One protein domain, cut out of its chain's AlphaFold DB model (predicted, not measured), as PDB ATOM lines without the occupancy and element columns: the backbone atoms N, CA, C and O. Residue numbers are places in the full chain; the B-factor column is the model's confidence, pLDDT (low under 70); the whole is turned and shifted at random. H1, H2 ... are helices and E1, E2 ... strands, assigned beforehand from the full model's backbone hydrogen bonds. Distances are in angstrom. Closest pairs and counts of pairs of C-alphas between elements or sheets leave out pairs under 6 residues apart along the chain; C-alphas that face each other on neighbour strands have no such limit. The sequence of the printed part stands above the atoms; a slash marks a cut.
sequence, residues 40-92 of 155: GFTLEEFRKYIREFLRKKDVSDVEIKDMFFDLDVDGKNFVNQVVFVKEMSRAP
ATOM      1  N   GLY A  40     -76.121  65.645  35.253       64.44
ATOM      2  CA  GLY A  40     -76.919  65.565  36.470       64.44
ATOM      3  C   GLY A  40     -78.304  66.151  36.239       64.44
ATOM      4  O   GLY A  40     -78.637  66.538  35.122       64.44
ATOM      5  N   PHE A  41     -79.116  66.190  37.285       73.38
ATOM      6  CA  PHE A  41     -80.444  66.785  37.219       73.38
ATOM      7  C   PHE A  41     -80.766  67.530  38.516       73.38
ATOM      8  O   PHE A  41     -80.405  67.130  39.626       73.38
ATOM      9  N   THR A  42     -81.459  68.648  38.357       83.31
ATOM     10  CA  THR A  42     -82.047  69.454  39.431       83.31
ATOM     11  C   THR A  42     -83.410  68.900  39.848       83.31
ATOM     12  O   THR A  42     -84.004  68.076  39.149       83.31
ATOM     13  N   LEU A  43     -83.962  69.382  40.966       80.06
ATOM     14  CA  LEU A  43     -85.315  69.021  41.408       80.06
ATOM     15  C   LEU A  43     -86.378  69.295  40.327       80.06
ATOM     16  O   LEU A  43     -87.324  68.522  40.174       80.06
ATOM     17  N   GLU A  44     -86.234  70.383  39.567       79.88
ATOM     18  CA  GLU A  44     -87.170  70.730  38.492       79.88
ATOM     19  C   GLU A  44     -87.094  69.737  37.329       79.88
ATOM     20  O   GLU A  44     -88.127  69.294  36.820       79.88
ATOM     21  N   GLU A  45     -85.883  69.332  36.951       80.19
ATOM     22  CA  GLU A  45     -85.652  68.323  35.917       80.19
ATOM     23  C   GLU A  45     -86.126  66.940  36.368       80.19
ATOM     24  O   GLU A  45     -86.795  66.249  35.601       80.19
ATOM     25  N   PHE A  46     -85.884  66.568  37.626       78.88
ATOM     26  CA  PHE A  46     -86.366  65.317  38.213       78.88
ATOM     27  C   PHE A  46     -87.900  65.265  38.269       78.88
ATOM     28  O   PHE A  46     -88.520  64.271  37.886       78.88
ATOM     29  N   ARG A  47     -88.547  66.372  38.652       81.62
ATOM     30  CA  ARG A  47     -90.012  66.506  38.636       81.62
ATOM     31  C   ARG A  47     -90.573  66.372  37.227       81.62
ATOM     32  O   ARG A  47     -91.559  65.662  37.018       81.62
ATOM     33  N   LYS A  48     -89.959  67.063  36.265       80.00
ATOM     34  CA  LYS A  48     -90.334  66.993  34.850       80.00
ATOM     35  C   LYS A  48     -90.187  65.566  34.329       80.00
ATOM     36  O   LYS A  48     -91.094  65.056  33.684       80.00
ATOM     37  N   TYR A  49     -89.108  64.888  34.700       77.44
ATOM     38  CA  TYR A  49     -88.850  63.498  34.359       77.44
ATOM     39  C   TYR A  49     -89.927  62.545  34.904       77.44
ATOM     40  O   TYR A  49     -90.504  61.774  34.142       77.44
ATOM     41  N   ILE A  50     -90.311  62.639  36.180       78.44
ATOM     42  CA  ILE A  50     -91.372  61.782  36.744       78.44
ATOM     43  C   ILE A  50     -92.725  62.032  36.057       78.44
ATOM     44  O   ILE A  50     -93.444  61.092  35.699       78.44
ATOM     45  N   ARG A  51     -93.073  63.300  35.819       80.44
ATOM     46  CA  ARG A  51     -94.376  63.666  35.248       80.44
ATOM     47  C   ARG A  51     -94.486  63.405  33.748       80.44
ATOM     48  O   ARG A  51     -95.550  62.990  33.293       80.44
ATOM     49  N   GLU A  52     -93.431  63.667  32.982       74.94
ATOM     50  CA  GLU A  52     -93.442  63.558  31.517       74.94
ATOM     51  C   GLU A  52     -92.855  62.239  31.018       74.94
ATOM     52  O   GLU A  52     -93.433  61.628  30.119       74.94
ATOM     53  N   PHE A  53     -91.753  61.769  31.610       67.88
ATOM     54  CA  PHE A  53     -91.051  60.562  31.165       67.88
ATOM     55  C   PHE A  53     -91.674  59.294  31.749       67.88
ATOM     56  O   PHE A  53     -92.047  58.390  31.003       67.88
ATOM     57  N   LEU A  54     -91.879  59.252  33.071       69.31
ATOM     58  CA  LEU A  54     -92.562  58.121  33.720       69.31
ATOM     59  C   LEU A  54     -94.089  58.202  33.556       69.31
ATOM     60  O   LEU A  54     -94.798  57.238  33.834       69.31
ATOM     61  N   ARG A  55     -94.607  59.354  33.093       73.50
ATOM     62  CA  ARG A  55     -96.045  59.651  32.932       73.50
ATOM     63  C   ARG A  55     -96.841  59.415  34.225       73.50
ATOM     64  O   ARG A  55     -98.047  59.177  34.174       73.50
ATOM     65  N   LYS A  56     -96.181  59.508  35.386       70.94
ATOM     66  CA  LYS A  56     -96.779  59.330  36.715       70.94
ATOM     67  C   LYS A  56     -97.248  60.693  37.222       70.94
ATOM     68  O   LYS A  56     -96.486  61.444  37.823       70.94
ATOM     69  N   LYS A  57     -98.503  61.038  36.923       67.94
ATOM     70  CA  LYS A  57     -99.129  62.295  37.380       67.94
ATOM     71  C   LYS A  57     -99.657  62.219  38.812       67.94
ATOM     72  O   LYS A  57     -99.873  63.261  39.417       67.94
ATOM     73  N   ASP A  58     -99.844  61.007  39.324       71.94
ATOM     74  CA  ASP A  58    -100.386  60.743  40.658       71.94
ATOM     75  C   ASP A  58     -99.356  60.921  41.782       71.94
ATOM     76  O   ASP A  58     -99.729  60.926  42.950       71.94
ATOM     77  N   VAL A  59     -98.071  61.090  41.446       76.94
ATOM     78  CA  VAL A  59     -97.014  61.353  42.432       76.94
ATOM     79  C   VAL A  59     -97.025  62.836  42.784       76.94
ATOM     80  O   VAL A  59     -96.886  63.707  41.915       76.94
ATOM     81  N   SER A  60     -97.205  63.131  44.067       78.81
ATOM     82  CA  SER A  60     -97.279  64.499  44.568       78.81
ATOM     83  C   SER A  60     -95.917  65.199  44.538       78.81
ATOM     84  O   SER A  60     -94.860  64.574  44.581       78.81
ATOM     85  N   ASP A  61     -95.917  66.534  44.512       78.81
ATOM     86  CA  ASP A  61     -94.662  67.301  44.546       78.81
ATOM     87  C   ASP A  61     -93.886  67.119  45.856       78.81
ATOM     88  O   ASP A  61     -92.677  67.333  45.876       78.81
ATOM     89  N   VAL A  62     -94.576  66.739  46.938       76.25
ATOM     90  CA  VAL A  62     -93.956  66.399  48.224       76.25
ATOM     91  C   VAL A  62     -93.179  65.094  48.088       76.25
ATOM     92  O   VAL A  62     -92.002  65.068  48.414       76.25
ATOM     93  N   GLU A  63     -93.777  64.061  47.494       76.31
ATOM     94  CA  GLU A  63     -93.087  62.790  47.244       76.31
ATOM     95  C   GLU A  63     -91.898  62.959  46.295       76.31
ATOM     96  O   GLU A  63     -90.833  62.410  46.543       76.31
ATOM     97  N   ILE A  64     -92.032  63.771  45.242       79.06
ATOM     98  CA  ILE A  64     -90.924  64.059  44.317       79.06
ATOM     99  C   ILE A  64     -89.769  64.766  45.039       79.06
ATOM    100  O   ILE A  64     -88.604  64.486  44.757       79.06
ATOM    101  N   LYS A  65     -90.081  65.687  45.956       79.31
ATOM    102  CA  LYS A  65     -89.079  66.386  46.769       79.31
ATOM    103  C   LYS A  65     -88.407  65.459  47.766       79.31
ATOM    104  O   LYS A  65     -87.189  65.509  47.860       79.31
ATOM    105  N   ASP A  66     -89.170  64.617  48.452       77.25
ATOM    106  CA  ASP A  66     -88.632  63.619  49.377       77.25
ATOM    107  C   ASP A  66     -87.699  62.659  48.634       77.25
ATOM    108  O   ASP A  66     -86.586  62.397  49.084       77.25
ATOM    109  N   MET A  67     -88.098  62.222  47.434       73.94
ATOM    110  CA  MET A  67     -87.258  61.391  46.577       73.94
ATOM    111  C   MET A  67     -85.961  62.116  46.188       73.94
ATOM    112  O   MET A  67     -84.850  61.602  46.296       73.94
ATOM    113  N   PHE A  68     -86.079  63.358  45.743       78.25
ATOM    114  CA  PHE A  68     -84.906  64.138  45.391       78.25
ATOM    115  C   PHE A  68     -83.974  64.353  46.597       78.25
ATOM    116  O   PHE A  68     -82.760  64.253  46.448       78.25
ATOM    117  N   PHE A  69     -84.529  64.574  47.789       77.19
ATOM    118  CA  PHE A  69     -83.777  64.778  49.025       77.19
ATOM    119  C   PHE A  69     -83.021  63.524  49.479       77.19
ATOM    120  O   PHE A  69     -81.889  63.640  49.939       77.19
ATOM    121  N   ASP A  70     -83.587  62.324  49.300       70.38
ATOM    122  CA  ASP A  70     -82.852  61.088  49.614       70.38
ATOM    123  C   ASP A  70     -81.632  60.892  48.677       70.38
ATOM    124  O   ASP A  70     -80.672  60.219  49.054       70.38
ATOM    125  N   LEU A  71     -81.642  61.469  47.464       70.94
ATOM    126  CA  LEU A  71     -80.508  61.427  46.521       70.94
ATOM    127  C   LEU A  71     -79.523  62.595  46.688       70.94
ATOM    128  O   LEU A  71     -78.324  62.419  46.463       70.94
ATOM    129  N   ASP A  72     -80.011  63.782  47.048       76.38
ATOM    130  CA  ASP A  72     -79.238  65.019  47.235       76.38
ATOM    131  C   ASP A  72     -78.563  65.046  48.615       76.38
ATOM    132  O   ASP A  72     -78.796  65.919  49.450       76.38
ATOM    133  N   VAL A  73     -77.699  64.058  48.868       66.81
ATOM    134  CA  VAL A  73     -77.025  63.868  50.166       66.81
ATOM    135  C   VAL A  73     -76.133  65.059  50.538       66.81
ATOM    136  O   VAL A  73     -75.887  65.306  51.718       66.81
ATOM    137  N   ASP A  74     -75.628  65.806  49.551       69.12
ATOM    138  CA  ASP A  74     -74.778  66.976  49.779       69.12
ATOM    139  C   ASP A  74     -75.554  68.300  49.885       69.12
ATOM    140  O   ASP A  74     -74.928  69.343  50.101       69.12
ATOM    141  N   GLY A  75     -76.891  68.262  49.797       71.69
ATOM    142  CA  GLY A  75     -77.780  69.409  49.996       71.69
ATOM    143  C   GLY A  75     -77.571  70.533  48.984       71.69
ATOM    144  O   GLY A  75     -77.862  71.697  49.279       71.69
ATOM    145  N   LYS A  76     -77.007  70.222  47.810       74.75
ATOM    146  CA  LYS A  76     -76.703  71.214  46.769       74.75
ATOM    147  C   LYS A  76     -77.878  71.469  45.836       74.75
ATOM    148  O   LYS A  76     -77.732  72.231  44.880       74.75
ATOM    149  N   ASN A  77     -79.033  70.867  46.111       74.56
ATOM    150  CA  ASN A  77     -80.176  70.808  45.215       74.56
ATOM    151  C   ASN A  77     -79.792  70.308  43.812       74.56
ATOM    152  O   ASN A  77     -80.383  70.722  42.808       74.56
ATOM    153  N   PHE A  78     -78.789  69.429  43.732       76.56
ATOM    154  CA  PHE A  78     -78.252  68.940  42.472       76.56
ATOM    155  C   PHE A  78     -77.734  67.517  42.625       76.56
ATOM    156  O   PHE A  78     -76.655  67.274  43.166       76.56
ATOM    157  N   VAL A  79     -78.462  66.572  42.038       72.19
ATOM    158  CA  VAL A  79     -78.024  65.184  41.998       72.19
ATOM    159  C   VAL A  79     -77.229  64.989  40.719       72.19
ATOM    160  O   VAL A  79     -77.758  65.007  39.606       72.19
ATOM    161  N   ASN A  80     -75.920  64.804  40.869       68.81
ATOM    162  CA  ASN A  80     -75.083  64.476  39.726       68.81
ATOM    163  C   ASN A  80     -75.363  63.039  39.249       68.81
ATOM    164  O   ASN A  80     -75.752  62.159  40.021       68.81
ATOM    165  N   GLN A  81     -75.130  62.783  37.964       58.97
ATOM    166  CA  GLN A  81     -75.393  61.485  37.346       58.97
ATOM    167  C   GLN A  81     -74.588  60.355  38.005       58.97
ATOM    168  O   GLN A  81     -75.062  59.229  38.061       58.97
ATOM    169  N   VAL A  82     -73.401  60.640  38.549       62.59
ATOM    170  CA  VAL A  82     -72.557  59.642  39.228       62.59
ATOM    171  C   VAL A  82     -73.179  59.193  40.550       62.59
ATOM    172  O   VAL A  82     -73.188  58.003  40.836       62.59
ATOM    173  N   VAL A  83     -73.712  60.119  41.346       62.97
ATOM    174  CA  VAL A  83     -74.405  59.860  42.613       62.97
ATOM    175  C   VAL A  83     -75.725  59.169  42.323       62.97
ATOM    176  O   VAL A  83     -75.999  58.140  42.927       62.97
ATOM    177  N   PHE A  84     -76.478  59.648  41.332       65.00
ATOM    178  CA  PHE A  84     -77.702  58.986  40.901       65.00
ATOM    179  C   PHE A  84     -77.450  57.541  40.483       65.00
ATOM    180  O   PHE A  84     -78.086  56.632  41.000       65.00
ATOM    181  N   VAL A  85     -76.478  57.308  39.597       57.81
ATOM    182  CA  VAL A  85     -76.124  55.962  39.143       57.81
ATOM    183  C   VAL A  85     -75.575  55.133  40.297       57.81
ATOM    184  O   VAL A  85     -75.941  53.972  40.404       57.81
ATOM    185  N   LYS A  86     -74.747  55.687  41.187       59.66
ATOM    186  CA  LYS A  86     -74.187  54.970  42.343       59.66
ATOM    187  C   LYS A  86     -75.260  54.538  43.340       59.66
ATOM    188  O   LYS A  86     -75.213  53.400  43.793       59.66
ATOM    189  N   GLU A  87     -76.201  55.414  43.676       59.69
ATOM    190  CA  GLU A  87     -77.294  55.098  44.598       59.69
ATOM    191  C   GLU A  87     -78.329  54.175  43.941       59.69
ATOM    192  O   GLU A  87     -78.760  53.207  44.558       59.69
ATOM    193  N   MET A  88     -78.628  54.356  42.653       54.91
ATOM    194  CA  MET A  88     -79.498  53.444  41.897       54.91
ATOM    195  C   MET A  88     -78.842  52.085  41.607       54.91
ATOM    196  O   MET A  88     -79.526  51.072  41.523       54.91
ATOM    197  N   SER A  89     -77.508  52.018  41.543       50.56
ATOM    198  CA  SER A  89     -76.745  50.762  41.425       50.56
ATOM    199  C   SER A  89     -76.706  49.957  42.728       50.56
ATOM    200  O   SER A  89     -76.166  48.852  42.750       50.56
ATOM    201  N   ARG A  90     -77.256  50.483  43.832       50.28
ATOM    202  CA  ARG A  90     -77.327  49.781  45.122       50.28
ATOM    203  C   ARG A  90     -78.569  48.885  45.270       50.28
ATOM    204  O   ARG A  90     -78.648  48.177  46.272       50.28
ATOM    205  N   ALA A  91     -79.463  48.820  44.276       49.25
ATOM    206  CA  ALA A  91     -80.699  48.025  44.307       49.25
ATOM    207  C   ALA A  91     -80.986  47.269  42.978       49.25
ATOM    208  O   ALA A  91     -80.713  47.826  41.920       49.25
ATOM    209  N   PRO A  92     -81.563  46.038  42.971       51.34
ATOM    210  CA  PRO A  92     -81.701  45.094  44.071       51.34
ATOM    211  C   PRO A  92     -80.527  44.106  44.050       51.34
ATOM    212  O   PRO A  92     -80.319  43.353  43.093       51.34
TER     213      PRO A  92
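AT A GLANCE: This is residues 40 to 92 of the 155 residues of the protein "Calcium-binding protein CML32" of Mizuhopecten yessoensis (UniProt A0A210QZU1). A very short two-stranded ribbon, E1 and E2, joins a steeply tilted pair of helices, H1 and H2, to a third helix, H3, which leads on from E2 and lies away from H1. Residues 52 to 57, of which 52 and 53 belong to H1, stick out at the turn between H1 and H2. The printed part has 53 residues, with three named helices and two named strands in the order E1, H1, H2, E2, H3; the sheet, E1 - E2, is antiparallel and the class is mostly helix. It is compact, with a radius of gyration of the C-alphas of 10.9 A, and spans 26 by 26 by 16 A.

HOW THE PARTS SIT: E1, residues 40 to 42, and E2, residues 78 to 80, are antiparallel neighbours at 164 degrees, with N 41 and O 79 within hydrogen-bond range at 2.9 A. H1, residues 43 to 53, follows E1 by a tight link. H1 and H2, residues 61 to 71, touch, closest at the C-alphas of Arg 47 and Ile 64, 6.3 A apart; they run opposite ways at a steep tilt of 65 degrees. H3, residues 81 to 88, follows E2 by a tight link. H2 and H3 only just touch, with 3 pairs of C-alphas within 8 A, the closest those of Leu 71 and Phe 84 at 6.7 A, and stand about perpendicular at 84 degrees. H1 and H3 are apart. In H1, H2 and H3 every O i to N i+4 pair is within hydrogen-bond range.

IN THESE COORDINATES: E1 begins at C-alpha 40, (-76.919, 65.565, 36.470), and is 7.1 A long. H1 is 14.5 A long, H2 15.5 A, E2 6.1 A and H3 10.1 A, ending at C-alpha 88, (-79.498, 53.444, 41.897).

THE WHOLE: The C-alphas farthest apart, of Arg 55 and Asp 74, are 28.1 A apart. The printed part has no cut and no long link. Its mean pLDDT is 71.0, with residues 80 to 92 among those under 70.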